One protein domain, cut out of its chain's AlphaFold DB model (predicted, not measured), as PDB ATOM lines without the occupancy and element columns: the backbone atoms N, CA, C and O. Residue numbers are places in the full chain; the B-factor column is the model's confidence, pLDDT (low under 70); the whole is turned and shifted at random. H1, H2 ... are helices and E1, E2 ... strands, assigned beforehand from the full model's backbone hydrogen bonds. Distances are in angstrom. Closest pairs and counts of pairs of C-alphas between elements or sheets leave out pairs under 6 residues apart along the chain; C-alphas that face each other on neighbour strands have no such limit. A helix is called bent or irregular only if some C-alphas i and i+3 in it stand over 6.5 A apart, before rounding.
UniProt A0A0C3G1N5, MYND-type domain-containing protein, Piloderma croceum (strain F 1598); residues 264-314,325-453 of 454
ATOM      1  N   GLU A 264     165.319 200.683 232.420       71.69
ATOM      2  CA  GLU A 264     164.399 199.568 232.231       71.69
ATOM      3  C   GLU A 264     163.120 200.082 231.586       71.69
ATOM      4  O   GLU A 264     162.726 201.235 231.745       71.69
ATOM      5  N   VAL A 265     162.469 199.215 230.824       73.81
ATOM      6  CA  VAL A 265     161.164 199.515 230.234       73.81
ATOM      7  C   VAL A 265     160.100 199.022 231.202       73.81
ATOM      8  O   VAL A 265     160.250 197.934 231.775       73.81
ATOM      9  N   CYS A 266     159.019 199.781 231.362       77.81
ATOM     10  CA  CYS A 266     157.855 199.344 232.119       77.81
ATOM     11  C   CYS A 266     157.389 197.965 231.621       77.81
ATOM     12  O   CYS A 266     157.294 197.715 230.421       77.81
ATOM     13  N   ALA A 267     157.150 197.030 232.538       77.31
ATOM     14  CA  ALA A 267     156.726 195.677 232.184       77.31
ATOM     15  C   ALA A 267     155.252 195.595 231.768       77.31
ATOM     16  O   ALA A 267     154.852 194.624 231.135       77.31
ATOM     17  N   ASN A 268     154.465 196.632 232.063       78.31
ATOM     18  CA  ASN A 268     153.113 196.754 231.544       78.31
ATOM     19  C   ASN A 268     153.163 196.961 230.020       78.31
ATOM     20  O   ASN A 268     153.589 198.017 229.568       78.31
ATOM     21  N   ASN A 269     152.716 195.975 229.244       66.75
ATOM     22  CA  ASN A 269     152.812 195.947 227.777       66.75
ATOM     23  C   ASN A 269     152.004 197.040 227.055       66.75
ATOM     24  O   ASN A 269     152.291 197.335 225.901       66.75
ATOM     25  N   VAL A 270     151.024 197.656 227.721       70.81
ATOM     26  CA  VAL A 270     150.308 198.833 227.194       70.81
ATOM     27  C   VAL A 270     150.998 200.160 227.543       70.81
ATOM     28  O   VAL A 270     150.486 201.229 227.224       70.81
ATOM     29  N   CYS A 271     152.141 200.115 228.234       70.25
ATOM     30  CA  CYS A 271     152.936 201.271 228.630       70.25
ATOM     31  C   CYS A 271     154.302 201.231 227.934       70.25
ATOM     32  O   CYS A 271     155.030 200.250 228.046       70.25
ATOM     33  N   ASN A 272     154.673 202.329 227.278       66.62
ATOM     34  CA  ASN A 272     155.956 202.458 226.577       66.62
ATOM     35  C   ASN A 272     156.980 203.312 227.345       66.62
ATOM     36  O   ASN A 272     157.997 203.706 226.781       66.62
ATOM     37  N   GLU A 273     156.722 203.599 228.624       75.06
ATOM     38  CA  GLU A 273     157.648 204.367 229.455       75.06
ATOM     39  C   GLU A 273     158.898 203.552 229.795       75.06
ATOM     40  O   GLU A 273     158.837 202.357 230.109       75.06
ATOM     41  N   SER A 274     160.035 204.235 229.792       74.00
ATOM     42  CA  SER A 274     161.333 203.699 230.184       74.00
ATOM     43  C   SER A 274     162.074 204.740 231.002       74.00
ATOM     44  O   SER A 274     162.080 205.910 230.630       74.00
ATOM     45  N   ASP A 275     162.723 204.321 232.079       75.00
ATOM     46  CA  ASP A 275     163.493 205.222 232.938       75.00
ATOM     47  C   ASP A 275     164.615 204.446 233.637       75.00
ATOM     48  O   ASP A 275     164.679 203.216 233.559       75.00
ATOM     49  N   LEU A 276     165.514 205.147 234.324       75.19
ATOM     50  CA  LEU A 276     166.547 204.554 235.160       75.19
ATOM     51  C   LEU A 276     165.929 203.626 236.215       75.19
ATOM     52  O   LEU A 276     164.901 203.927 236.818       75.19
ATOM     53  N   ARG A 277     166.601 202.512 236.522       71.75
ATOM     54  CA  ARG A 277     166.178 201.534 237.544       71.75
ATOM     55  C   ARG A 277     165.860 202.179 238.885       71.75
ATOM     56  O   ARG A 277     164.946 201.737 239.567       71.75
ATOM     57  N   THR A 278     166.618 203.206 239.260       76.38
ATOM     58  CA  THR A 278     166.423 203.957 240.506       76.38
ATOM     59  C   THR A 278     165.126 204.763 240.523       76.38
ATOM     60  O   THR A 278     164.633 205.074 241.603       76.38
ATOM     61  N   ALA A 279     164.573 205.090 239.355       82.38
ATOM     62  CA  ALA A 279     163.304 205.792 239.195       82.38
ATOM     63  C   ALA A 279     162.106 204.834 239.035       82.38
ATOM     64  O   ALA A 279     160.961 205.224 239.265       82.38
ATOM     65  N   LEU A 280     162.353 203.567 238.685       85.12
ATOM     66  CA  LEU A 280     161.316 202.560 238.474       85.12
ATOM     67  C   LEU A 280     161.093 201.673 239.702       85.12
ATOM     68  O   LEU A 280     161.950 201.476 240.559       85.12
ATOM     69  N   ARG A 281     159.901 201.088 239.778       87.62
ATOM     70  CA  ARG A 281     159.476 200.213 240.872       87.62
ATOM     71  C   ARG A 281     159.688 198.757 240.494       87.62
ATOM     72  O   ARG A 281     159.022 198.257 239.591       87.62
ATOM     73  N   LEU A 282     160.571 198.072 241.210       84.38
ATOM     74  CA  LEU A 282     160.760 196.629 241.084       84.38
ATOM     75  C   LEU A 282     159.579 195.874 241.712       84.38
ATOM     76  O   LEU A 282     159.114 196.232 242.797       84.38
ATOM     77  N   CYS A 283     159.107 194.812 241.059       84.75
ATOM     78  CA  CYS A 283     158.111 193.923 241.649       84.75
ATOM     79  C   CYS A 283     158.639 193.321 242.960       84.75
ATOM     80  O   CYS A 283     159.678 192.668 242.977       84.75
ATOM     81  N   SER A 284     157.916 193.503 244.064       82.94
ATOM     82  CA  SER A 284     158.355 193.033 245.384       82.94
ATOM     83  C   SER A 284     158.293 191.512 245.560       82.94
ATOM     84  O   SER A 284     158.929 191.005 246.478       82.94
ATOM     85  N   GLY A 285     157.527 190.811 244.714       81.94
ATOM     86  CA  GLY A 285     157.423 189.348 244.703       81.94
ATOM     87  C   GLY A 285     158.603 188.710 243.975       81.94
ATOM     88  O   GLY A 285     159.607 188.379 244.593       81.94
ATOM     89  N   CYS A 286     158.512 188.591 242.647       74.25
ATOM     90  CA  CYS A 286     159.538 187.933 241.833       74.25
ATOM     91  C   CYS A 286     160.850 188.718 241.680       74.25
ATOM     92  O   CYS A 286     161.839 188.146 241.239       74.25
ATOM     93  N   ARG A 287     160.871 190.024 241.995       74.00
ATOM     94  CA  ARG A 287     162.047 190.908 241.840       74.00
ATOM     95  C   ARG A 287     162.671 190.917 240.448       74.00
ATOM     96  O   ARG A 287     163.859 191.191 240.298       74.00
ATOM     97  N   ASP A 288     161.851 190.653 239.443       67.06
ATOM     98  CA  ASP A 288     162.348 190.439 238.093       67.06
ATOM     99  C   ASP A 288     161.926 191.543 237.109       67.06
ATOM    100  O   ASP A 288     162.650 191.857 236.171       67.06
ATOM    101  N   VAL A 289     160.797 192.215 237.343       74.88
ATOM    102  CA  VAL A 289     160.246 193.221 236.417       74.88
ATOM    103  C   VAL A 289     160.077 194.600 237.057       74.88
ATOM    104  O   VAL A 289     159.802 194.709 238.255       74.88
ATOM    105  N   TYR A 290     160.212 195.656 236.246       83.38
ATOM    106  CA  TYR A 290     160.134 197.058 236.667       83.38
ATOM    107  C   TYR A 290     158.876 197.752 236.132       83.38
ATOM    108  O   TYR A 290     158.433 197.490 235.015       83.38
ATOM    109  N   TYR A 291     158.330 198.687 236.906       85.38
ATOM    110  CA  TYR A 291     157.153 199.478 236.549       85.38
ATOM    111  C   TYR A 291     157.384 200.966 236.806       85.38
ATOM    112  O   TYR A 291     157.887 201.343 237.861       85.38
ATOM    113  N   CYS A 292     156.926 201.828 235.896       89.31
ATOM    114  CA  CYS A 292     156.976 203.281 236.102       89.31
ATOM    115  C   CYS A 292     156.047 203.757 237.233       89.31
ATOM    116  O   CYS A 292     156.265 204.798 237.841       89.31
ATOM    117  N   SER A 293     155.008 202.981 237.560       92.75
ATOM    118  CA  SER A 293     154.034 203.337 238.591       92.75
ATOM    119  C   SER A 293     153.352 202.115 239.205       92.75
ATOM    120  O   SER A 293     153.281 201.038 238.610       92.75
ATOM    121  N   SER A 294     152.764 202.299 240.391       92.25
ATOM    122  CA  SER A 294     151.907 201.290 241.031       92.25
ATOM    123  C   SER A 294     150.614 201.026 240.248       92.25
ATOM    124  O   SER A 294     149.984 199.981 240.418       92.25
ATOM    125  N   ALA A 295     150.186 201.961 239.394       92.75
ATOM    126  CA  ALA A 295     149.067 201.756 238.484       92.75
ATOM    127  C   ALA A 295     149.432 200.733 237.398       92.75
ATOM    128  O   ALA A 295     148.706 199.757 237.231       92.75
ATOM    129  N   CYS A 296     150.594 200.895 236.753       90.31
ATOM    130  CA  CYS A 296     151.094 199.939 235.762       90.31
ATOM    131  C   CYS A 296     151.333 198.551 236.362       90.31
ATOM    132  O   CYS A 296     150.913 197.562 235.772       90.31
ATOM    133  N   GLN A 297     151.907 198.476 237.567       91.50
ATOM    134  CA  GLN A 297     152.075 197.201 238.269       91.50
ATOM    135  C   GLN A 297     150.733 196.502 238.527       91.50
ATOM    136  O   GLN A 297     150.602 195.306 238.290       91.50
ATOM    137  N   ARG A 298     149.713 197.228 239.010       91.50
ATOM    138  CA  ARG A 298     148.384 196.651 239.286       91.50
ATOM    139  C   ARG A 298     147.648 196.231 238.016       91.50
ATOM    140  O   ARG A 298     146.912 195.247 238.060       91.50
ATOM    141  N   ALA A 299     147.809 196.979 236.927       87.06
ATOM    142  CA  ALA A 299     147.233 196.634 235.633       87.06
ATOM    143  C   ALA A 299     147.837 195.326 235.108       87.06
ATOM    144  O   ALA A 299     147.104 194.370 234.865       87.06
ATOM    145  N   ASP A 300     149.167 195.251 235.060       84.00
ATOM    146  CA  ASP A 300     149.882 194.064 234.597       84.00
ATOM    147  C   ASP A 300     149.658 192.849 235.516       84.00
ATOM    148  O   ASP A 300     149.448 191.733 235.045       84.00
ATOM    149  N   TRP A 301     149.569 193.057 236.839       86.31
ATOM    150  CA  TRP A 301     149.225 192.002 237.804       86.31
ATOM    151  C   TRP A 301     147.906 191.303 237.480       86.31
ATOM    152  O   TRP A 301     147.804 190.083 237.604       86.31
ATOM    153  N   LYS A 302     146.883 192.073 237.091       85.00
ATOM    154  CA  LYS A 302     145.564 191.530 236.747       85.00
ATOM    155  C   LYS A 302     145.557 190.842 235.385       85.00
ATOM    156  O   LYS A 302     144.784 189.909 235.214       85.00
ATOM    157  N   GLN A 303     146.370 191.321 234.445       77.06
ATOM    158  CA  GLN A 303     146.377 190.820 233.073       77.06
ATOM    159  C   GLN A 303     147.251 189.579 232.897       77.06
ATOM    160  O   GLN A 303     146.793 188.614 232.299       77.06
ATOM    161  N   SER A 304     148.495 189.597 233.389       70.56
ATOM    162  CA  SER A 304     149.482 188.569 233.019       70.56
ATOM    163  C   SER A 304     150.478 188.210 234.127       70.56
ATOM    164  O   SER A 304     150.824 187.042 234.311       70.56
ATOM    165  N   HIS A 305     150.909 189.181 234.937       81.31
ATOM    166  CA  HIS A 305     152.086 188.989 235.783       81.31
ATOM    167  C   HIS A 305     151.862 188.058 236.983       81.31
ATOM    168  O   HIS A 305     152.809 187.451 237.477       81.31
ATOM    169  N   ARG A 306     150.623 187.907 237.472       82.06
ATOM    170  CA  ARG A 306     150.338 187.128 238.692       82.06
ATOM    171  C   ARG A 306     150.772 185.664 238.595       82.06
ATOM    172  O   ARG A 306     151.283 185.135 239.581       82.06
ATOM    173  N   ALA A 307     150.527 185.009 237.460       73.88
ATOM    174  CA  ALA A 307     150.888 183.604 237.262       73.88
ATOM    175  C   ALA A 307     152.413 183.443 237.225       73.88
ATOM    176  O   ALA A 307     152.971 182.692 238.022       73.88
ATOM    177  N   TYR A 308     153.069 184.259 236.398       70.88
ATOM    178  CA  TYR A 308     154.524 184.319 236.287       70.88
ATOM    179  C   TYR A 308     155.205 184.579 237.637       70.88
ATOM    180  O   TYR A 308     156.094 183.843 238.048       70.88
ATOM    181  N   CYS A 309     154.740 185.594 238.371       75.69
ATOM    182  CA  CYS A 309     155.322 185.983 239.651       75.69
ATOM    183  C   CYS A 309     155.258 184.842 240.675       75.69
ATOM    184  O   CYS A 309     156.233 184.599 241.378       75.69
ATOM    185  N   LYS A 310     154.147 184.094 240.714       77.62
ATOM    186  CA  LYS A 310     154.019 182.910 241.574       77.62
ATOM    187  C   LYS A 310     154.945 181.775 241.156       77.62
ATOM    188  O   LYS A 310     155.539 181.155 242.024       77.62
ATOM    189  N   GLU A 311     155.063 181.501 239.862       67.75
ATOM    190  CA  GLU A 311     155.961 180.463 239.351       67.75
ATOM    191  C   GLU A 311     157.418 180.767 239.717       67.75
ATOM    192  O   GLU A 311     158.105 179.902 240.246       67.75
ATOM    193  N   THR A 312     157.853 182.019 239.547       63.81
ATOM    194  CA  THR A 312     159.205 182.453 239.929       63.81
ATOM    195  C   THR A 312     159.437 182.390 241.441       63.81
ATOM    196  O   THR A 312     160.542 182.091 241.873       63.81
ATOM    197  N   MET A 313     158.405 182.655 242.250       66.44
ATOM    198  CA  MET A 313     158.487 182.571 243.714       66.44
ATOM    199  C   MET A 313     158.411 181.133 244.249       66.44
ATOM    200  O   MET A 313     158.944 180.871 245.314       66.44
ATOM    201  N   ASN A 314     157.777 180.201 243.533       53.88
ATOM    202  CA  ASN A 314     157.640 178.802 243.951       53.88
ATOM    203  C   ASN A 314     158.882 177.945 243.652       53.88
ATOM    204  O   ASN A 314     158.900 176.764 243.996       53.88
ATOM    205  N   ARG A 325     170.176 191.836 239.308       72.12
ATOM    206  CA  ARG A 325     171.005 192.769 238.525       72.12
ATOM    207  C   ARG A 325     171.512 192.148 237.222       72.12
ATOM    208  O   ARG A 325     171.587 192.864 236.222       72.12
ATOM    209  N   ASP A 326     171.870 190.872 237.266       78.50
ATOM    210  CA  ASP A 326     172.407 190.125 236.139       78.50
ATOM    211  C   ASP A 326     171.305 189.816 235.127       78.50
ATOM    212  O   ASP A 326     171.478 190.139 233.957       78.50
ATOM    213  N   ILE A 327     170.137 189.334 235.568       75.31
ATOM    214  CA  ILE A 327     168.974 189.114 234.681       75.31
ATOM    215  C   ILE A 327     168.578 190.413 233.971       75.31
ATOM    216  O   ILE A 327     168.358 190.454 232.761       75.31
ATOM    217  N   SER A 328     168.527 191.506 234.726       73.56
ATOM    218  CA  SER A 328     168.192 192.829 234.209       73.56
ATOM    219  C   SER A 328     169.215 193.297 233.168       73.56
ATOM    220  O   SER A 328     168.838 193.780 232.107       73.56
ATOM    221  N   PHE A 329     170.516 193.120 233.430       78.44
ATOM    222  CA  PHE A 329     171.553 193.416 232.440       78.44
ATOM    223  C   PHE A 329     171.431 192.538 231.196       78.44
ATOM    224  O   PHE A 329     171.509 193.068 230.097       78.44
ATOM    225  N   LEU A 330     171.192 191.233 231.351       80.75
ATOM    226  CA  LEU A 330     171.009 190.322 230.224       80.75
ATOM    227  C   LEU A 330     169.870 190.763 229.306       80.75
ATOM    228  O   LEU A 330     169.991 190.645 228.093       80.75
ATOM    229  N   ARG A 331     168.779 191.295 229.864       77.19
ATOM    230  CA  ARG A 331     167.665 191.839 229.075       77.19
ATOM    231  C   ARG A 331     168.047 193.094 228.304       77.19
ATOM    232  O   ARG A 331     167.697 193.195 227.133       77.19
ATOM    233  N   THR A 332     168.748 194.032 228.946       76.12
ATOM    234  CA  THR A 332     169.285 195.226 228.272       76.12
ATOM    235  C   THR A 332     170.244 194.807 227.158       76.12
ATOM    236  O   THR A 332     170.054 195.201 226.017       76.12
ATOM    237  N   PHE A 333     171.198 193.930 227.470       80.81
ATOM    238  CA  PHE A 333     172.180 193.418 226.523       80.81
ATOM    239  C   PHE A 333     171.505 192.728 225.334       80.81
ATOM    240  O   PHE A 333     171.769 193.075 224.193       80.81
ATOM    241  N   ALA A 334     170.551 191.828 225.580       82.94
ATOM    242  CA  ALA A 334     169.778 191.160 224.538       82.94
ATOM    243  C   ALA A 334     169.033 192.149 223.624       82.94
ATOM    244  O   ALA A 334     169.031 191.990 222.405       82.94
ATOM    245  N   ARG A 335     168.415 193.187 224.199       78.25
ATOM    246  CA  ARG A 335     167.754 194.246 223.425       78.25
ATOM    247  C   ARG A 335     168.751 194.983 222.536       78.25
ATOM    248  O   ARG A 335     168.461 195.181 221.359       78.25
ATOM    249  N   ASP A 336     169.897 195.366 223.082       77.50
ATOM    250  CA  ASP A 336     170.926 196.102 222.350       77.50
ATOM    251  C   ASP A 336     171.509 195.231 221.223       77.50
ATOM    252  O   ASP A 336     171.664 195.694 220.098       77.50
ATOM    253  N   GLU A 337     171.716 193.934 221.462       81.75
ATOM    254  CA  GLU A 337     172.181 192.985 220.444       81.75
ATOM    255  C   GLU A 337     171.183 192.811 219.288       81.75
ATOM    256  O   GLU A 337     171.611 192.681 218.138       81.75
ATOM    257  N   VAL A 338     169.872 192.827 219.569       81.50
ATOM    258  CA  VAL A 338     168.817 192.839 218.538       81.50
ATOM    259  C   VAL A 338     168.792 194.170 217.798       81.50
ATOM    260  O   VAL A 338     168.689 194.178 216.573       81.50
ATOM    261  N   PHE A 339     168.921 195.285 218.518       76.88
ATOM    262  CA  PHE A 339     168.948 196.625 217.935       76.88
ATOM    263  C   PHE A 339     170.103 196.784 216.943       76.88
ATOM    264  O   PHE A 339     169.883 197.183 215.805       76.88
ATOM    265  N   LEU A 340     171.316 196.374 217.321       76.19
ATOM    266  CA  LEU A 340     172.503 196.426 216.460       76.19
ATOM    267  C   LEU A 340     172.370 195.603 215.174       76.19
ATOM    268  O   LEU A 340     173.164 195.755 214.248       76.19
ATOM    269  N   ARG A 341     171.386 194.705 215.124       82.19
ATOM    270  CA  ARG A 341     171.137 193.778 214.020       82.19
ATOM    271  C   ARG A 341     169.766 193.987 213.389       82.19
ATOM    272  O   ARG A 341     169.336 193.129 212.618       82.19
ATOM    273  N   SER A 342     169.088 195.100 213.683       78.06
ATOM    274  CA  SER A 342     167.710 195.349 213.251       78.06
ATOM    275  C   SER A 342     167.556 195.247 211.739       78.06
ATOM    276  O   SER A 342     166.660 194.552 211.273       78.06
ATOM    277  N   ASP A 343     168.464 195.850 210.968       78.50
ATOM    278  CA  ASP A 343     168.385 195.864 209.503       78.50
ATOM    279  C   ASP A 343     168.458 194.453 208.917       78.50
ATOM    280  O   ASP A 343     167.644 194.077 208.072       78.50
ATOM    281  N   LYS A 344     169.387 193.639 209.431       84.25
ATOM    282  CA  LYS A 344     169.550 192.234 209.042       84.25
ATOM    283  C   LYS A 344     168.357 191.383 209.478       84.25
ATOM    284  O   LYS A 344     167.916 190.517 208.736       84.25
ATOM    285  N   ILE A 345     167.818 191.608 210.674       85.56
ATOM    286  CA  ILE A 345     166.635 190.880 211.159       85.56
ATOM    287  C   ILE A 345     165.421 191.220 210.288       85.56
ATOM    288  O   ILE A 345     164.720 190.319 209.837       85.56
ATOM    289  N   ILE A 346     165.203 192.503 209.988       83.00
ATOM    290  CA  ILE A 346     164.099 192.972 209.145       83.00
ATOM    291  C   ILE A 346     164.224 192.418 207.723       83.00
ATOM    292  O   ILE A 346     163.216 191.999 207.153       83.00
ATOM    293  N   SER A 347     165.431 192.389 207.144       84.50
ATOM    294  CA  SER A 347     165.634 191.812 205.812       84.50
ATOM    295  C   SER A 347     165.286 190.324 205.784       84.50
ATOM    296  O   SER A 347     164.571 189.901 204.883       84.50
ATOM    297  N   LEU A 348     165.700 189.557 206.802       86.69
ATOM    298  CA  LEU A 348     165.382 188.128 206.912       86.69
ATOM    299  C   LEU A 348     163.881 187.883 207.100       86.69
ATOM    300  O   LEU A 348     163.331 186.975 206.483       86.69
ATOM    301  N   CYS A 349     163.193 188.706 207.898       87.12
ATOM    302  CA  CYS A 349     161.741 188.592 208.041       87.12
ATOM    303  C   CYS A 349     161.014 188.811 206.709       87.12
ATOM    304  O   CYS A 349     160.046 188.114 206.427       87.12
ATOM    305  N   ARG A 350     161.478 189.761 205.884       85.94
ATOM    306  CA  ARG A 350     160.901 190.019 204.555       85.94
ATOM    307  C   ARG A 350     161.209 188.895 203.569       85.94
ATOM    308  O   ARG A 350     160.314 188.476 202.851       85.94
ATOM    309  N   GLU A 351     162.453 188.422 203.544       90.19
ATOM    310  CA  GLU A 351     162.914 187.355 202.645       90.19
ATOM    311  C   GLU A 351     162.185 186.029 202.890       90.19
ATOM    312  O   GLU A 351     161.846 185.329 201.941       90.19
ATOM    313  N   HIS A 352     161.916 185.704 204.154       89.19
ATOM    314  CA  HIS A 352     161.283 184.449 204.559       89.19
ATOM    315  C   HIS A 352     159.795 184.588 204.915       89.19
ATOM    316  O   HIS A 352     159.231 183.670 205.503       89.19
ATOM    317  N   GLU A 353     159.173 185.729 204.593       89.19
ATOM    318  CA  GLU A 353     157.747 186.009 204.839       89.19
ATOM    319  C   GLU A 353     157.303 185.757 206.298       89.19
ATOM    320  O   GLU A 353     156.184 185.324 206.579       89.19
ATOM    321  N   ILE A 354     158.186 186.047 207.259       85.88
ATOM    322  CA  ILE A 354     157.939 185.787 208.679       85.88
ATOM    323  C   ILE A 354     156.938 186.807 209.217       85.88
ATOM    324  O   ILE A 354     157.231 187.999 209.350       85.88
ATOM    325  N   THR A 355     155.766 186.309 209.602       84.25
ATOM    326  CA  THR A 355     154.753 187.073 210.334       84.25
ATOM    327  C   THR A 355     154.913 186.849 211.840       84.25
ATOM    328  O   THR A 355     155.317 185.774 212.279       84.25
ATOM    329  N   MET A 356     154.634 187.885 212.639       85.00
ATOM    330  CA  MET A 356     154.817 187.867 214.102       85.00
ATOM    331  C   MET A 356     156.232 187.418 214.523       85.00
ATOM    332  O   MET A 356     156.392 186.372 215.161       85.00
ATOM    333  N   PRO A 357     157.276 188.173 214.132       87.69
ATOM    334  CA  PRO A 357     158.651 187.720 214.272       87.69
ATOM    335  C   PRO A 357     159.073 187.578 215.736       87.69
ATOM    336  O   PRO A 357     158.838 188.452 216.575       87.69
ATOM    337  N   VAL A 358     159.778 186.486 216.018       87.81
ATOM    338  CA  VAL A 358     160.480 186.227 217.270       87.81
ATOM    339  C   VAL A 358     161.970 186.077 216.994       87.81
ATOM    340  O   VAL A 358     162.393 185.283 216.153       87.81
ATOM    341  N   VAL A 359     162.771 186.836 217.733       90.31
ATOM    342  CA  VAL A 359     164.227 186.739 217.751       90.31
ATOM    343  C   VAL A 359     164.632 185.968 219.002       90.31
ATOM    344  O   VAL A 359     164.572 186.491 220.115       90.31
ATOM    345  N   GLU A 360     165.028 184.709 218.831       89.81
ATOM    346  CA  GLU A 360     165.606 183.903 219.903       89.81
ATOM    347  C   GLU A 360     167.113 184.154 220.009       89.81
ATOM    348  O   GLU A 360     167.887 183.766 219.134       89.81
ATOM    349  N   LEU A 361     167.524 184.758 221.121       90.06
ATOM    350  CA  LEU A 361     168.907 184.868 221.563       90.06
ATOM    351  C   LEU A 361     169.224 183.718 222.518       90.06
ATOM    352  O   LEU A 361     168.711 183.648 223.636       90.06
ATOM    353  N   ASN A 362     170.082 182.809 222.074       89.19
ATOM    354  CA  ASN A 362     170.486 181.640 222.835       89.19
ATOM    355  C   ASN A 362     171.957 181.751 223.255       89.19
ATOM    356  O   ASN A 362     172.875 181.533 222.458       89.19
ATOM    357  N   TYR A 363     172.148 182.050 224.538       88.50
ATOM    358  CA  TYR A 363     173.435 182.143 225.218       88.50
ATOM    359  C   TYR A 363     173.844 180.849 225.941       88.50
ATOM    360  O   TYR A 363     174.854 180.828 226.637       88.50
ATOM    361  N   THR A 364     173.095 179.745 225.811       85.31
ATOM    362  CA  THR A 364     173.416 178.490 226.523       85.31
ATOM    363  C   THR A 364     174.587 177.730 225.896       85.31
ATOM    364  O   THR A 364     175.085 176.777 226.487       85.31
ATOM    365  N   ASN A 365     175.007 178.118 224.690       83.81
ATOM    366  CA  ASN A 365     176.105 177.514 223.942       83.81
ATOM    367  C   ASN A 365     176.948 178.616 223.311       83.81
ATOM    368  O   ASN A 365     176.377 179.583 222.824       83.81
ATOM    369  N   TYR A 366     178.265 178.437 223.252       84.25
ATOM    370  CA  TYR A 366     179.156 179.325 222.509       84.25
ATOM    371  C   TYR A 366     179.662 178.638 221.221       84.25
ATOM    372  O   TYR A 366     179.983 177.450 221.274       84.25
ATOM    373  N   PRO A 367     179.764 179.340 220.072       87.56
ATOM    374  CA  PRO A 367     179.266 180.694 219.819       87.56
ATOM    375  C   PRO A 367     177.753 180.806 220.038       87.56
ATOM    376  O   PRO A 367     177.013 179.835 219.844       87.56
ATOM    377  N   PHE A 368     177.307 181.986 220.455       89.31
ATOM    378  CA  PHE A 368     175.903 182.269 220.721       89.31
ATOM    379  C   PHE A 368     175.064 182.139 219.456       89.31
ATOM    380  O   PHE A 368     175.571 182.198 218.335       89.31
ATOM    381  N   LYS A 369     173.760 181.917 219.610       91.25
ATOM    382  CA  LYS A 369     172.868 181.722 218.461       91.25
ATOM    383  C   LYS A 369     171.786 182.785 218.447       91.25
ATOM    384  O   LYS A 369     171.175 183.045 219.479       91.25
ATOM    385  N   ILE A 370     171.554 183.360 217.274       91.25
ATOM    386  CA  ILE A 370     170.415 184.227 216.980       91.25
ATOM    387  C   ILE A 370     169.541 183.480 215.980       91.25
ATOM    388  O   ILE A 370     169.993 183.180 214.874       91.25
ATOM    389  N   THR A 371     168.308 183.172 216.365       92.25
ATOM    390  CA  THR A 371     167.330 182.545 215.472       92.25
ATOM    391  C   THR A 371     166.183 183.509 215.233       92.25
ATOM    392  O   THR A 371     165.560 183.966 216.186       92.25
ATOM    393  N   VAL A 372     165.907 183.822 213.969       92.25
ATOM    394  CA  VAL A 372     164.710 184.574 213.571       92.25
ATOM    395  C   VAL A 372     163.650 183.566 213.139       92.25
ATOM    396  O   VAL A 372     163.917 182.727 212.277       92.25
ATOM    397  N   CYS A 373     162.477 183.611 213.763       90.56
ATOM    398  CA  CYS A 373     161.387 182.669 213.513       90.56
ATOM    399  C   CYS A 373     160.014 183.314 213.695       90.56
ATOM    400  O   CYS A 373     159.922 184.432 214.198       90.56
ATOM    401  N   SER A 374     158.944 182.634 213.284       89.75
ATOM    402  CA  SER A 374     157.571 183.054 213.590       89.75
ATOM    403  C   SER A 374     157.148 182.609 214.995       89.75
ATOM    404  O   SER A 374     157.597 181.580 215.507       89.75
ATOM    405  N   LEU A 375     156.240 183.361 215.629       85.31
ATOM    406  CA  LEU A 375     155.683 182.997 216.940       85.31
ATOM    407  C   LEU A 375     155.041 181.600 216.931       85.31
ATOM    408  O   LEU A 375     155.140 180.860 217.910       85.31
ATOM    409  N   THR A 376     154.430 181.220 215.810       86.50
ATOM    410  CA  THR A 376     153.847 179.894 215.583       86.50
ATOM    411  C   THR A 376     154.883 178.775 215.650       86.50
ATOM    412  O   THR A 376     154.612 177.742 216.262       86.50
ATOM    413  N   SER A 377     156.081 178.984 215.096       84.81
ATOM    414  CA  SER A 377     157.134 177.960 215.018       84.81
ATOM    415  C   SER A 377     157.734 177.588 216.378       84.81
ATOM    416  O   SER A 377     158.301 176.508 216.529       84.81
ATOM    417  N   ILE A 378     157.569 178.443 217.388       79.88
ATOM    418  CA  ILE A 378     158.049 178.213 218.759       79.88
ATOM    419  C   ILE A 378     156.914 178.226 219.789       79.88
ATOM    420  O   ILE A 378     157.157 178.382 220.987       79.88
ATOM    421  N   ALA A 379     155.664 178.054 219.347       80.94
ATOM    422  CA  ALA A 379     154.506 178.165 220.227       80.94
ATOM    423  C   ALA A 379     154.562 177.166 221.398       80.94
ATOM    424  O   ALA A 379     154.243 177.513 222.531       80.94
ATOM    425  N   SER A 380     155.068 175.956 221.147       79.88
ATOM    426  CA  SER A 380     155.250 174.904 222.156       79.88
ATOM    427  C   SER A 380     156.228 175.267 223.281       79.88
ATOM    428  O   SER A 380     156.240 174.601 224.315       79.88
ATOM    429  N   CYS A 381     157.047 176.309 223.109       72.44
ATOM    430  CA  CYS A 381     157.970 176.793 224.134       72.44
ATOM    431  C   CYS A 381     157.308 177.731 225.158       72.44
ATOM    432  O   CYS A 381     157.956 178.122 226.131       72.44
ATOM    433  N   PHE A 382     156.044 178.111 224.958       72.56
ATOM    434  CA  PHE A 382     155.331 179.063 225.804       72.56
ATOM    435  C   PHE A 382     154.041 178.461 226.366       72.56
ATOM    436  O   PHE A 382     153.434 177.579 225.769       72.56
ATOM    437  N   SER A 383     153.601 178.969 227.519       74.00
ATOM    438  CA  SER A 383     152.269 178.659 228.040       74.00
ATOM    439  C   SER A 383     151.180 179.340 227.208       74.00
ATOM    440  O   SER A 383     151.405 180.413 226.640       74.00
ATOM    441  N   ASP A 384     149.976 178.763 227.201       73.81
ATOM    442  CA  ASP A 384     148.824 179.303 226.465       73.81
ATOM    443  C   ASP A 384     148.528 180.768 226.817       73.81
ATOM    444  O   ASP A 384     148.263 181.585 225.934       73.81
ATOM    445  N   ASP A 385     148.628 181.134 228.098       68.62
ATOM    446  CA  ASP A 385     148.418 182.512 228.559       68.62
ATOM    447  C   ASP A 385     149.453 183.481 227.968       68.62
ATOM    448  O   ASP A 385     149.125 184.601 227.569       68.62
ATOM    449  N   LYS A 386     150.708 183.035 227.865       69.00
ATOM    450  CA  LYS A 386     151.818 183.830 227.338       69.00
ATOM    451  C   LYS A 386     151.746 183.965 225.818       69.00
ATOM    452  O   LYS A 386     152.014 185.039 225.287       69.00
ATOM    453  N   LEU A 387     151.309 182.913 225.126       78.19
ATOM    454  CA  LEU A 387     150.994 182.972 223.698       78.19
ATOM    455  C   LEU A 387     149.871 183.960 223.413       78.19
ATOM    456  O   LEU A 387     150.038 184.829 222.562       78.19
ATOM    457  N   ARG A 388     148.754 183.878 224.149       76.88
ATOM    458  CA  ARG A 388     147.631 184.822 224.013       76.88
ATOM    459  C   ARG A 388     148.082 186.265 224.206       76.88
ATOM    460  O   ARG A 388     147.668 187.137 223.448       76.88
ATOM    461  N   GLN A 389     148.963 186.509 225.178       73.19
ATOM    462  CA  GLN A 389     149.555 187.828 225.381       73.19
ATOM    463  C   GLN A 389     150.353 188.294 224.154       73.19
ATOM    464  O   GLN A 389     150.193 189.437 223.736       73.19
ATOM    465  N   TYR A 390     151.197 187.438 223.571       78.81
ATOM    466  CA  TYR A 390     151.985 187.798 222.388       78.81
ATOM    467  C   TYR A 390     151.124 188.025 221.146       78.81
ATOM    468  O   TYR A 390     151.323 189.031 220.470       78.81
ATOM    469  N   TYR A 391     150.129 187.173 220.888       80.94
ATOM    470  CA  TYR A 391     149.173 187.391 219.800       80.94
ATOM    471  C   TYR A 391     148.448 188.733 219.950       80.94
ATOM    472  O   TYR A 391     148.445 189.527 219.012       80.94
ATOM    473  N   GLY A 392     147.951 189.052 221.151       73.50
ATOM    474  CA  GLY A 392     147.279 190.329 221.409       73.50
ATOM    475  C   GLY A 392     148.176 191.557 221.196       73.50
ATOM    476  O   GLY A 392     147.694 192.611 220.788       73.50
ATOM    477  N   ILE A 393     149.489 191.428 221.426       71.12
ATOM    478  CA  ILE A 393     150.469 192.492 221.156       71.12
ATOM    479  C   ILE A 393     150.592 192.741 219.646       71.12
ATOM    480  O   ILE A 393     150.447 193.883 219.202       71.12
ATOM    481  N   PHE A 394     150.766 191.684 218.847       74.81
ATOM    482  CA  PHE A 394     150.829 191.806 217.388       74.81
ATOM    483  C   PHE A 394     149.515 192.331 216.788       74.81
ATOM    484  O   PHE A 394     149.553 193.195 215.912       74.81
ATOM    485  N   GLU A 395     148.363 191.889 217.298       75.00
ATOM    486  CA  GLU A 395     147.037 192.353 216.868       75.00
ATOM    487  C   GLU A 395     146.811 193.843 217.168       75.00
ATOM    488  O   GLU A 395     146.368 194.590 216.296       75.00
ATOM    489  N   ALA A 396     147.176 194.309 218.368       65.75
ATOM    490  CA  ALA A 396     147.085 195.724 218.731       65.75
ATOM    491  C   ALA A 396     148.021 196.608 217.888       65.75
ATOM    492  O   ALA A 396     147.716 197.772 217.625       65.75
ATOM    493  N   SER A 397     149.152 196.055 217.445       59.56
ATOM    494  CA  SER A 397     150.137 196.763 216.627       59.56
ATOM    495  C   SER A 397     149.731 196.944 215.174       59.56
ATOM    496  O   SER A 397     150.030 197.978 214.590       59.56
ATOM    497  N   ALA A 398     148.982 195.993 214.609       58.75
ATOM    498  CA  ALA A 398     148.448 196.114 213.256       58.75
ATOM    499  C   ALA A 398     147.492 197.316 213.115       58.75
ATOM    500  O   ALA A 398     147.274 197.806 212.009       58.75
ATOM    501  N   ALA A 399     146.956 197.818 214.235       53.84
ATOM    502  CA  ALA A 399     146.104 199.000 214.293       53.84
ATOM    503  C   ALA A 399     146.869 200.334 214.468       53.84
ATOM    504  O   ALA A 399     146.252 201.392 214.353       53.84
ATOM    505  N   GLN A 400     148.185 200.319 214.742       53.28
ATOM    506  CA  GLN A 400     149.022 201.513 214.952       53.28
ATOM    507  C   GLN A 400     150.157 201.561 213.910       53.28
ATOM    508  O   GLN A 400     151.054 200.728 213.902       53.28
ATOM    509  N   THR A 401     150.129 202.544 213.010       47.78
ATOM    510  CA  THR A 401     150.848 202.555 211.718       47.78
ATOM    511  C   THR A 401     152.364 202.815 211.726       47.78
ATOM    512  O   THR A 401     152.904 203.157 210.678       47.78
ATOM    513  N   GLU A 402     153.104 202.635 212.824       52.38
ATOM    514  CA  GLU A 402     154.558 202.901 212.817       52.38
ATOM    515  C   GLU A 402     155.379 201.830 213.568       52.38
ATOM    516  O   GLU A 402     155.484 201.835 214.791       52.38
ATOM    517  N   GLY A 403     156.006 200.914 212.812       57.88
ATOM    518  CA  GLY A 403     157.055 199.990 213.279       57.88
ATOM    519  C   GLY A 403     156.700 198.488 213.294       57.88
ATOM    520  O   GLY A 403     155.602 198.091 213.663       57.88
ATOM    521  N   THR A 404     157.664 197.625 212.943       63.88
ATOM    522  CA  THR A 404     157.564 196.149 213.023       63.88
ATOM    523  C   THR A 404     157.716 195.626 214.458       63.88
ATOM    524  O   THR A 404     158.829 195.520 214.972       63.88
ATOM    525  N   GLN A 405     156.635 195.260 215.141       72.75
ATOM    526  CA  GLN A 405     156.779 194.615 216.452       72.75
ATOM    527  C   GLN A 405     157.495 193.263 216.352       72.75
ATOM    528  O   GLN A 405     157.385 192.575 215.338       72.75
ATOM    529  N   LEU A 406     158.238 192.894 217.399       81.25
ATOM    530  CA  LEU A 406     158.894 191.592 217.496       81.25
ATOM    531  C   LEU A 406     158.966 191.110 218.948       81.25
ATOM    532  O   LEU A 406     158.926 191.896 219.895       81.25
ATOM    533  N   VAL A 407     159.114 189.805 219.147       81.31
ATOM    534  CA  VAL A 407     159.377 189.227 220.474       81.31
ATOM    535  C   VAL A 407     160.856 188.880 220.594       81.31
ATOM    536  O   VAL A 407     161.426 188.298 219.681       81.31
ATOM    537  N   ILE A 408     161.488 189.205 221.722       82.94
ATOM    538  CA  ILE A 408     162.806 188.671 222.078       82.94
ATOM    539  C   ILE A 408     162.595 187.481 223.008       82.94
ATOM    540  O   ILE A 408     162.100 187.632 224.131       82.94
ATOM    541  N   ASN A 409     162.999 186.298 222.554       84.31
ATOM    542  CA  ASN A 409     163.143 185.128 223.409       84.31
ATOM    543  C   ASN A 409     164.606 185.004 223.832       84.31
ATOM    544  O   ASN A 409     165.501 185.094 223.000       84.31
ATOM    545  N   LEU A 410     164.867 184.815 225.117       83.12
ATOM    546  CA  LEU A 410     166.208 184.824 225.676       83.12
ATOM    547  C   LEU A 410     166.451 183.532 226.470       83.12
ATOM    548  O   LEU A 410     165.792 183.265 227.474       83.12
ATOM    549  N   ARG A 411     167.449 182.754 226.056       83.62
ATOM    550  CA  ARG A 411     167.902 181.539 226.751       83.62
ATOM    551  C   ARG A 411     169.328 181.747 227.249       83.62
ATOM    552  O   ARG A 411     170.176 182.169 226.471       83.62
ATOM    553  N   TYR A 412     169.612 181.443 228.510       84.81
ATOM    554  CA  TYR A 412     170.936 181.645 229.114       84.81
ATOM    555  C   TYR A 412     171.300 180.503 230.075       84.81
ATOM    556  O   TYR A 412     170.427 179.729 230.471       84.81
ATOM    557  N   PRO A 413     172.585 180.320 230.432       78.56
ATOM    558  CA  PRO A 413     172.968 179.290 231.399       78.56
ATOM    559  C   PRO A 413     172.206 179.479 232.721       78.56
ATOM    560  O   PRO A 413     172.188 180.589 233.230       78.56
ATOM    561  N   ALA A 414     171.585 178.437 233.273       69.00
ATOM    562  CA  ALA A 414     170.740 178.501 234.478       69.00
ATOM    563  C   ALA A 414     169.357 179.189 234.340       69.00
ATOM    564  O   ALA A 414     168.694 179.410 235.351       69.00
ATOM    565  N   GLY A 415     168.850 179.476 233.128       60.88
ATOM    566  CA  GLY A 415     167.448 179.901 232.983       60.88
ATOM    567  C   GLY A 415     166.984 180.345 231.590       60.88
ATOM    568  O   GLY A 415     167.680 180.221 230.583       60.88
ATOM    569  N   GLN A 416     165.755 180.862 231.530       57.25
ATOM    570  CA  GLN A 416     165.158 181.434 230.319       57.25
ATOM    571  C   GLN A 416     164.235 182.611 230.657       57.25
ATOM    572  O   GLN A 416     163.596 182.640 231.706       57.25
ATOM    573  N   SER A 417     164.148 183.592 229.761       56.00
ATOM    574  CA  SER A 417     163.275 184.767 229.866       56.00
ATOM    575  C   SER A 417     162.767 185.140 228.475       56.00
ATOM    576  O   SER A 417     163.465 184.948 227.495       56.00
ATOM    577  N   SER A 418     161.592 185.752 228.355       52.72
ATOM    578  CA  SER A 418     161.129 186.259 227.054       52.72
ATOM    579  C   SER A 418     160.274 187.507 227.216       52.72
ATOM    580  O   SER A 418     159.566 187.652 228.215       52.72
ATOM    581  N   ARG A 419     160.362 188.431 226.254       55.22
ATOM    582  CA  ARG A 419     159.714 189.745 226.317       55.22
ATOM    583  C   ARG A 419     159.373 190.254 224.916       55.22
ATOM    584  O   ARG A 419     160.212 190.219 224.026       55.22
ATOM    585  N   ALA A 420     158.156 190.761 224.739       50.19
ATOM    586  CA  ALA A 420     157.774 191.474 223.524       50.19
ATOM    587  C   ALA A 420     158.358 192.893 223.525       50.19
ATOM    588  O   ALA A 420     158.368 193.550 224.571       50.19
ATOM    589  N   ILE A 421     158.831 193.364 222.371       51.50
ATOM    590  CA  ILE A 421     159.327 194.729 222.185       51.50
ATOM    591  C   ILE A 421     158.746 195.355 220.909       51.50
ATOM    592  O   ILE A 421     158.489 194.684 219.912       51.50
ATOM    593  N   SER A 422     158.526 196.669 220.940       43.16
ATOM    594  CA  SER A 422     158.026 197.417 219.783       43.16
ATOM    595  C   SER A 422     159.168 197.982 218.945       43.16
ATOM    596  O   SER A 422     160.158 198.485 219.482       43.16
ATOM    597  N   SER A 423     158.981 197.992 217.622       42.38
ATOM    598  CA  SER A 423     159.921 198.609 216.689       42.38
ATOM    599  C   SER A 423     160.038 200.115 216.766       42.38
ATOM    600  O   SER A 423     160.987 200.655 216.204       42.38
ATOM    601  N   MET A 424     159.146 200.809 217.468       35.81
ATOM    602  CA  MET A 424     159.331 202.242 217.692       35.81
ATOM    603  C   MET A 424     160.564 202.556 218.564       35.81
ATOM    604  O   MET A 424     161.012 203.698 218.610       35.81
ATOM    605  N   MET A 425     161.170 201.558 219.226       41.34
ATOM    606  CA  MET A 425     162.520 201.702 219.792       41.34
ATOM    607  C   MET A 425     163.627 201.686 218.724       41.34
ATOM    608  O   MET A 425     164.703 202.211 218.984       41.34
ATOM    609  N   PHE A 426     163.370 201.138 217.529       42.91
ATOM    610  CA  PHE A 426     164.277 201.160 216.370       42.91
ATOM    611  C   PHE A 426     164.165 202.454 215.540       42.91
ATOM    612  O   PHE A 426     165.009 202.692 214.685       42.91
ATOM    613  N   THR A 427     163.138 203.293 215.759       33.59
ATOM    614  CA  THR A 427     162.902 204.526 214.978       33.59
ATOM    615  C   THR A 427     163.374 205.806 215.668       33.59
ATOM    616  O   THR A 427     163.499 206.839 215.007       33.59
ATOM    617  N   LYS A 428     163.701 205.773 216.969       36.34
ATOM    618  CA  LYS A 428     164.454 206.869 217.592       36.34
ATOM    619  C   LYS A 428     165.901 206.797 217.115       36.34
ATOM    620  O   LYS A 428     166.729 206.112 217.706       36.34
ATOM    621  N   SER A 429     166.173 207.522 216.033       31.94
ATOM    622  CA  SER A 429     167.515 207.967 215.668       31.94
ATOM    623  C   SER A 429     168.200 208.516 216.921       31.94
ATOM    624  O   SER A 429     167.777 209.537 217.469       31.94
ATOM    625  N   PHE A 430     169.221 207.814 217.404       44.47
ATOM    626  CA  PHE A 430     170.153 208.405 218.346       44.47
ATOM    627  C   PHE A 430     171.181 209.179 217.534       44.47
ATOM    628  O   PHE A 430     172.055 208.602 216.892       44.47
ATOM    629  N   GLY A 431     171.060 210.505 217.585       36.91
ATOM    630  CA  GLY A 431     172.232 211.354 217.455       36.91
ATOM    631  C   GLY A 431     173.222 210.997 218.568       36.91
ATOM    632  O   GLY A 431     172.821 210.802 219.715       36.91
ATOM    633  N   ASP A 432     174.495 210.897 218.203       35.03
ATOM    634  CA  ASP A 432     175.668 210.878 219.091       35.03
ATOM    635  C   ASP A 432     176.096 209.577 219.793       35.03
ATOM    636  O   ASP A 432     177.002 209.618 220.625       35.03
ATOM    637  N   LEU A 433     175.619 208.395 219.385       41.69
ATOM    638  CA  LEU A 433     176.498 207.217 219.465       41.69
ATOM    639  C   LEU A 433     177.333 207.220 218.189       41.69
ATOM    640  O   LEU A 433     176.868 206.777 217.141       41.69
ATOM    641  N   GLY A 434     178.533 207.810 218.274       41.78
ATOM    642  CA  GLY A 434     179.506 207.821 217.185       41.78
ATOM    643  C   GLY A 434     179.526 206.458 216.501       41.78
ATOM    644  O   GLY A 434     179.534 205.441 217.192       41.78
ATOM    645  N   THR A 435     179.430 206.466 215.168       43.72
ATOM    646  CA  THR A 435     179.392 205.279 214.301       43.72
ATOM    647  C   THR A 435     180.162 204.132 214.934       43.72
ATOM    648  O   THR A 435     181.386 204.221 215.053       43.72
ATOM    649  N   ILE A 436     179.442 203.099 215.384       50.53
ATOM    650  CA  ILE A 436     180.067 201.876 215.887       50.53
ATOM    651  C   ILE A 436     181.044 201.439 214.810       50.53
ATOM    652  O   ILE A 436     180.648 201.299 213.651       50.53
ATOM    653  N   ASP A 437     182.309 201.301 215.196       54.16
ATOM    654  CA  ASP A 437     183.371 200.908 214.285       54.16
ATOM    655  C   ASP A 437     182.900 199.679 213.475       54.16
ATOM    656  O   ASP A 437     182.559 198.645 214.069       54.16
ATOM    657  N   PRO A 438     182.814 199.773 212.136       57.09
ATOM    658  CA  PRO A 438     182.394 198.664 211.287       57.09
ATOM    659  C   PRO A 438     183.207 197.383 211.526       57.09
ATOM    660  O   PRO A 438     182.677 196.278 211.368       57.09
ATOM    661  N   ASP A 439     184.470 197.512 211.946       57.19
ATOM    662  CA  ASP A 439     185.325 196.379 212.290       57.19
ATOM    663  C   ASP A 439     184.939 195.747 213.635       57.19
ATOM    664  O   ASP A 439     184.975 194.518 213.768       57.19
ATOM    665  N   LEU A 440     184.456 196.542 214.596       55.31
ATOM    666  CA  LEU A 440     183.887 196.046 215.851       55.31
ATOM    667  C   LEU A 440     182.601 195.254 215.578       55.31
ATOM    668  O   LEU A 440     182.501 194.108 216.005       55.31
ATOM    669  N   GLY A 441     181.672 195.779 214.771       60.06
ATOM    670  CA  GLY A 441     180.451 195.053 214.378       60.06
ATOM    671  C   GLY A 441     180.738 193.688 213.729       60.06
ATOM    672  O   GLY A 441     180.156 192.668 214.109       60.06
ATOM    673  N   ARG A 442     181.716 193.633 212.814       64.69
ATOM    674  CA  ARG A 442     182.171 192.379 212.180       64.69
ATOM    675  C   ARG A 442     182.842 191.418 213.155       64.69
ATOM    676  O   ARG A 442     182.713 190.204 212.998       64.69
ATOM    677  N   MET A 443     183.591 191.930 214.129       62.94
ATOM    678  CA  MET A 443     184.233 191.107 215.151       62.94
ATOM    679  C   MET A 443     183.193 190.454 216.068       62.94
ATOM    680  O   MET A 443     183.319 189.273 216.392       62.94
ATOM    681  N   LEU A 444     182.141 191.185 216.429       64.44
ATOM    682  CA  LEU A 444     181.073 190.708 217.310       64.44
ATOM    683  C   LEU A 444     180.204 189.648 216.669       64.44
ATOM    684  O   LEU A 444     179.854 188.671 217.324       64.44
ATOM    685  N   ASP A 445     179.923 189.781 215.377       72.81
ATOM    686  CA  ASP A 445     179.206 188.752 214.630       72.81
ATOM    687  C   ASP A 445     179.934 187.400 214.629       72.81
ATOM    688  O   ASP A 445     179.289 186.375 214.448       72.81
ATOM    689  N   ARG A 446     181.242 187.345 214.928       74.38
ATOM    690  CA  ARG A 446     181.969 186.072 215.110       74.38
ATOM    691  C   ARG A 446     181.612 185.343 216.408       74.38
ATOM    692  O   ARG A 446     181.889 184.151 216.519       74.38
ATOM    693  N   CYS A 447     181.028 186.043 217.378       77.56
ATOM    694  CA  CYS A 447     180.522 185.453 218.619       77.56
ATOM    695  C   CYS A 447     179.104 184.894 218.446       77.56
ATOM    696  O   CYS A 447     178.611 184.223 219.351       77.56
ATOM    697  N   TYR A 448     178.476 185.133 217.290       85.06
ATOM    698  CA  TYR A 448     177.118 184.715 216.984       85.06
ATOM    699  C   TYR A 448     177.052 183.828 215.742       85.06
ATOM    700  O   TYR A 448     177.802 183.961 214.782       85.06
ATOM    701  N   THR A 449     176.078 182.933 215.733       88.00
ATOM    702  CA  THR A 449     175.624 182.234 214.534       88.00
ATOM    703  C   THR A 449     174.178 182.622 214.277       88.00
ATOM    704  O   THR A 449     173.364 182.629 215.199       88.00
ATOM    705  N   PHE A 450     173.860 182.972 213.032       87.31
ATOM    706  CA  PHE A 450     172.505 183.340 212.630       87.31
ATOM    707  C   PHE A 450     171.803 182.153 211.991       87.31
ATOM    708  O   PHE A 450     172.393 181.431 211.187       87.31
ATOM    709  N   ARG A 451     170.532 181.973 212.335       89.06
ATOM    710  CA  ARG A 451     169.632 181.011 211.707       89.06
ATOM    711  C   ARG A 451     168.289 181.665 211.437       89.06
ATOM    712  O   ARG A 451     167.865 182.553 212.173       89.06
ATOM    713  N   VAL A 452     167.624 181.180 210.401       88.44
ATOM    714  CA  VAL A 452     166.221 181.478 210.150       88.44
ATOM    715  C   VAL A 452     165.450 180.174 210.185       88.44
ATOM    716  O   VAL A 452     165.890 179.175 209.614       88.44
ATOM    717  N   GLN A 453     164.331 180.185 210.890       85.06
ATOM    718  CA  GLN A 453     163.389 179.081 210.954       85.06
ATOM    719  C   GLN A 453     162.003 179.671 210.681       85.06
ATOM    720  O   GLN A 453     161.415 180.213 211.616       85.06
TER     721      GLN A 453
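AT A GLANCE: This is residues 264 to 314 and 325 to 453 of the 454 residues of the protein "MYND-type domain-containing protein" of Piloderma croceum (strain F 1598) (UniProt A0A0C3G1N5). A twisted sheet of five strands makes the main body, with H2 and H3, one after the other along the chain and at a steep tilt to each other, over one face, and H4 and H5 only grazing the sheet. Beyond its edge strand E5 lies a separate small part, residues 264 to 314, where loops, the short strand E1 and the bent helix H1 stand off from the sheet; H7 is at the other end of the longest axis, and residues 428 to 435 stick out. The printed part has 180 residues, with seven named helices and six named strands in the order E1 H1 H2 H3 E2 E3 H4 H5 E4 E5 H6 H7 E6. The sheet runs E5 E4 E2 E3 E6 and is mixed, and the class is mixed, helices and strands. The whole is compact, with a radius of gyration of the C-alphas of 16.4 A and spans of 44 by 38 by 35 A.

IN THESE COORDINATES: In the sheet, E5 is residues 415 to 421, 20.1 A long, E4 is residues 406 to 412, 19.5 A, E2 is residues 357 to 362, 15.8 A, E3 is residues 368 to 374, 19.7 A, and E6 is residues 448 to 453, 16.0 A, ending at C-alpha 453 at (163.389, 179.081, 210.954). H2 is residues 325 to 339, 21.0 A, and H3 is residues 342 to 351, 14.1 A. H4 is residues 376 to 381 and is irregular, with C-alphas 377 and 380 8.0 A apart; H5 is residues 384 to 398, 21.4 A. H6 is residues 424 to 427, and H7 is residues 438 to 447, 15.2 A. E1, residues 274 to 276, begins with C-alpha 274 at (161.333, 203.699, 230.184). H1, residues 294 to 313, was assigned as one helix by its hydrogen bonds but is bent, with C-alphas 303 and 306 7.8 A apart; its arms are H1a, residues 294 to 303, 14.3 A, and H1b, residues 306 to 313, 10.6 A.

HOW THE PARTS SIT: E5 and E4, a hairpin, are antiparallel, with N 408 and O 419 2.8 A apart, within hydrogen-bond range. E4 and E2 are parallel, with N 359 and O 407 at 2.8 A. E2 and E3, a hairpin, are antiparallel, with N 360 and O 371 at 2.8 A. E3 and E6 are parallel, with N 451 and O 370 at 2.9 A. H2 and H3 lie on the same face, two layers, helices on one face of a sheet. H2 has a height over the sheet of 9.5 A, lies over E5, E4 and, only just, with 3 C-alphas, E2, and runs slantwise at 46 degrees to E5 on the local plane. The closest C-alphas of H2 and E4 are those of Ala 334 and Leu 410, 7.4 A. H3, at a height of 9.4 A, lies over E3 and, only just, with 3 C-alphas, E2; the closest C-alphas of H3 and E3 are those of Ile 345 and Val 372, 7.0 A. H4 and H5 only graze the sheet. H6 is close to but not clearly touching H2, with the C-alphas of Phe 339 and Phe 426 closest at 6.7 A. H7 is only just not on the sheet, with 4 pairs of C-alphas within 10 A. H1a and H1b are near each other and about perpendicular at 82 degrees; neither is on the sheet. E1 pairs with no named strand. Every O i to N i+4 pair is within hydrogen-bond range in H1a, H1b, H2, H3 and H5; H7 has 4 of 6, H4 has 0 of 2 with 2 of 3 O i to N i+3 pairs, and H6 is too short for such a pair.

THE WHOLE: The two C-alphas farthest apart are those of Lys 302 and Asp 439, 46.9 A. Residues 315 to 324 are not printed, and C-alphas 314 and 325 are 20.1 A apart across the cut. The link from E1 to H1 is long. The mean pLDDT of the printed part is 74.1; residues 396 to 404 and 414 to 444 are among those under 70.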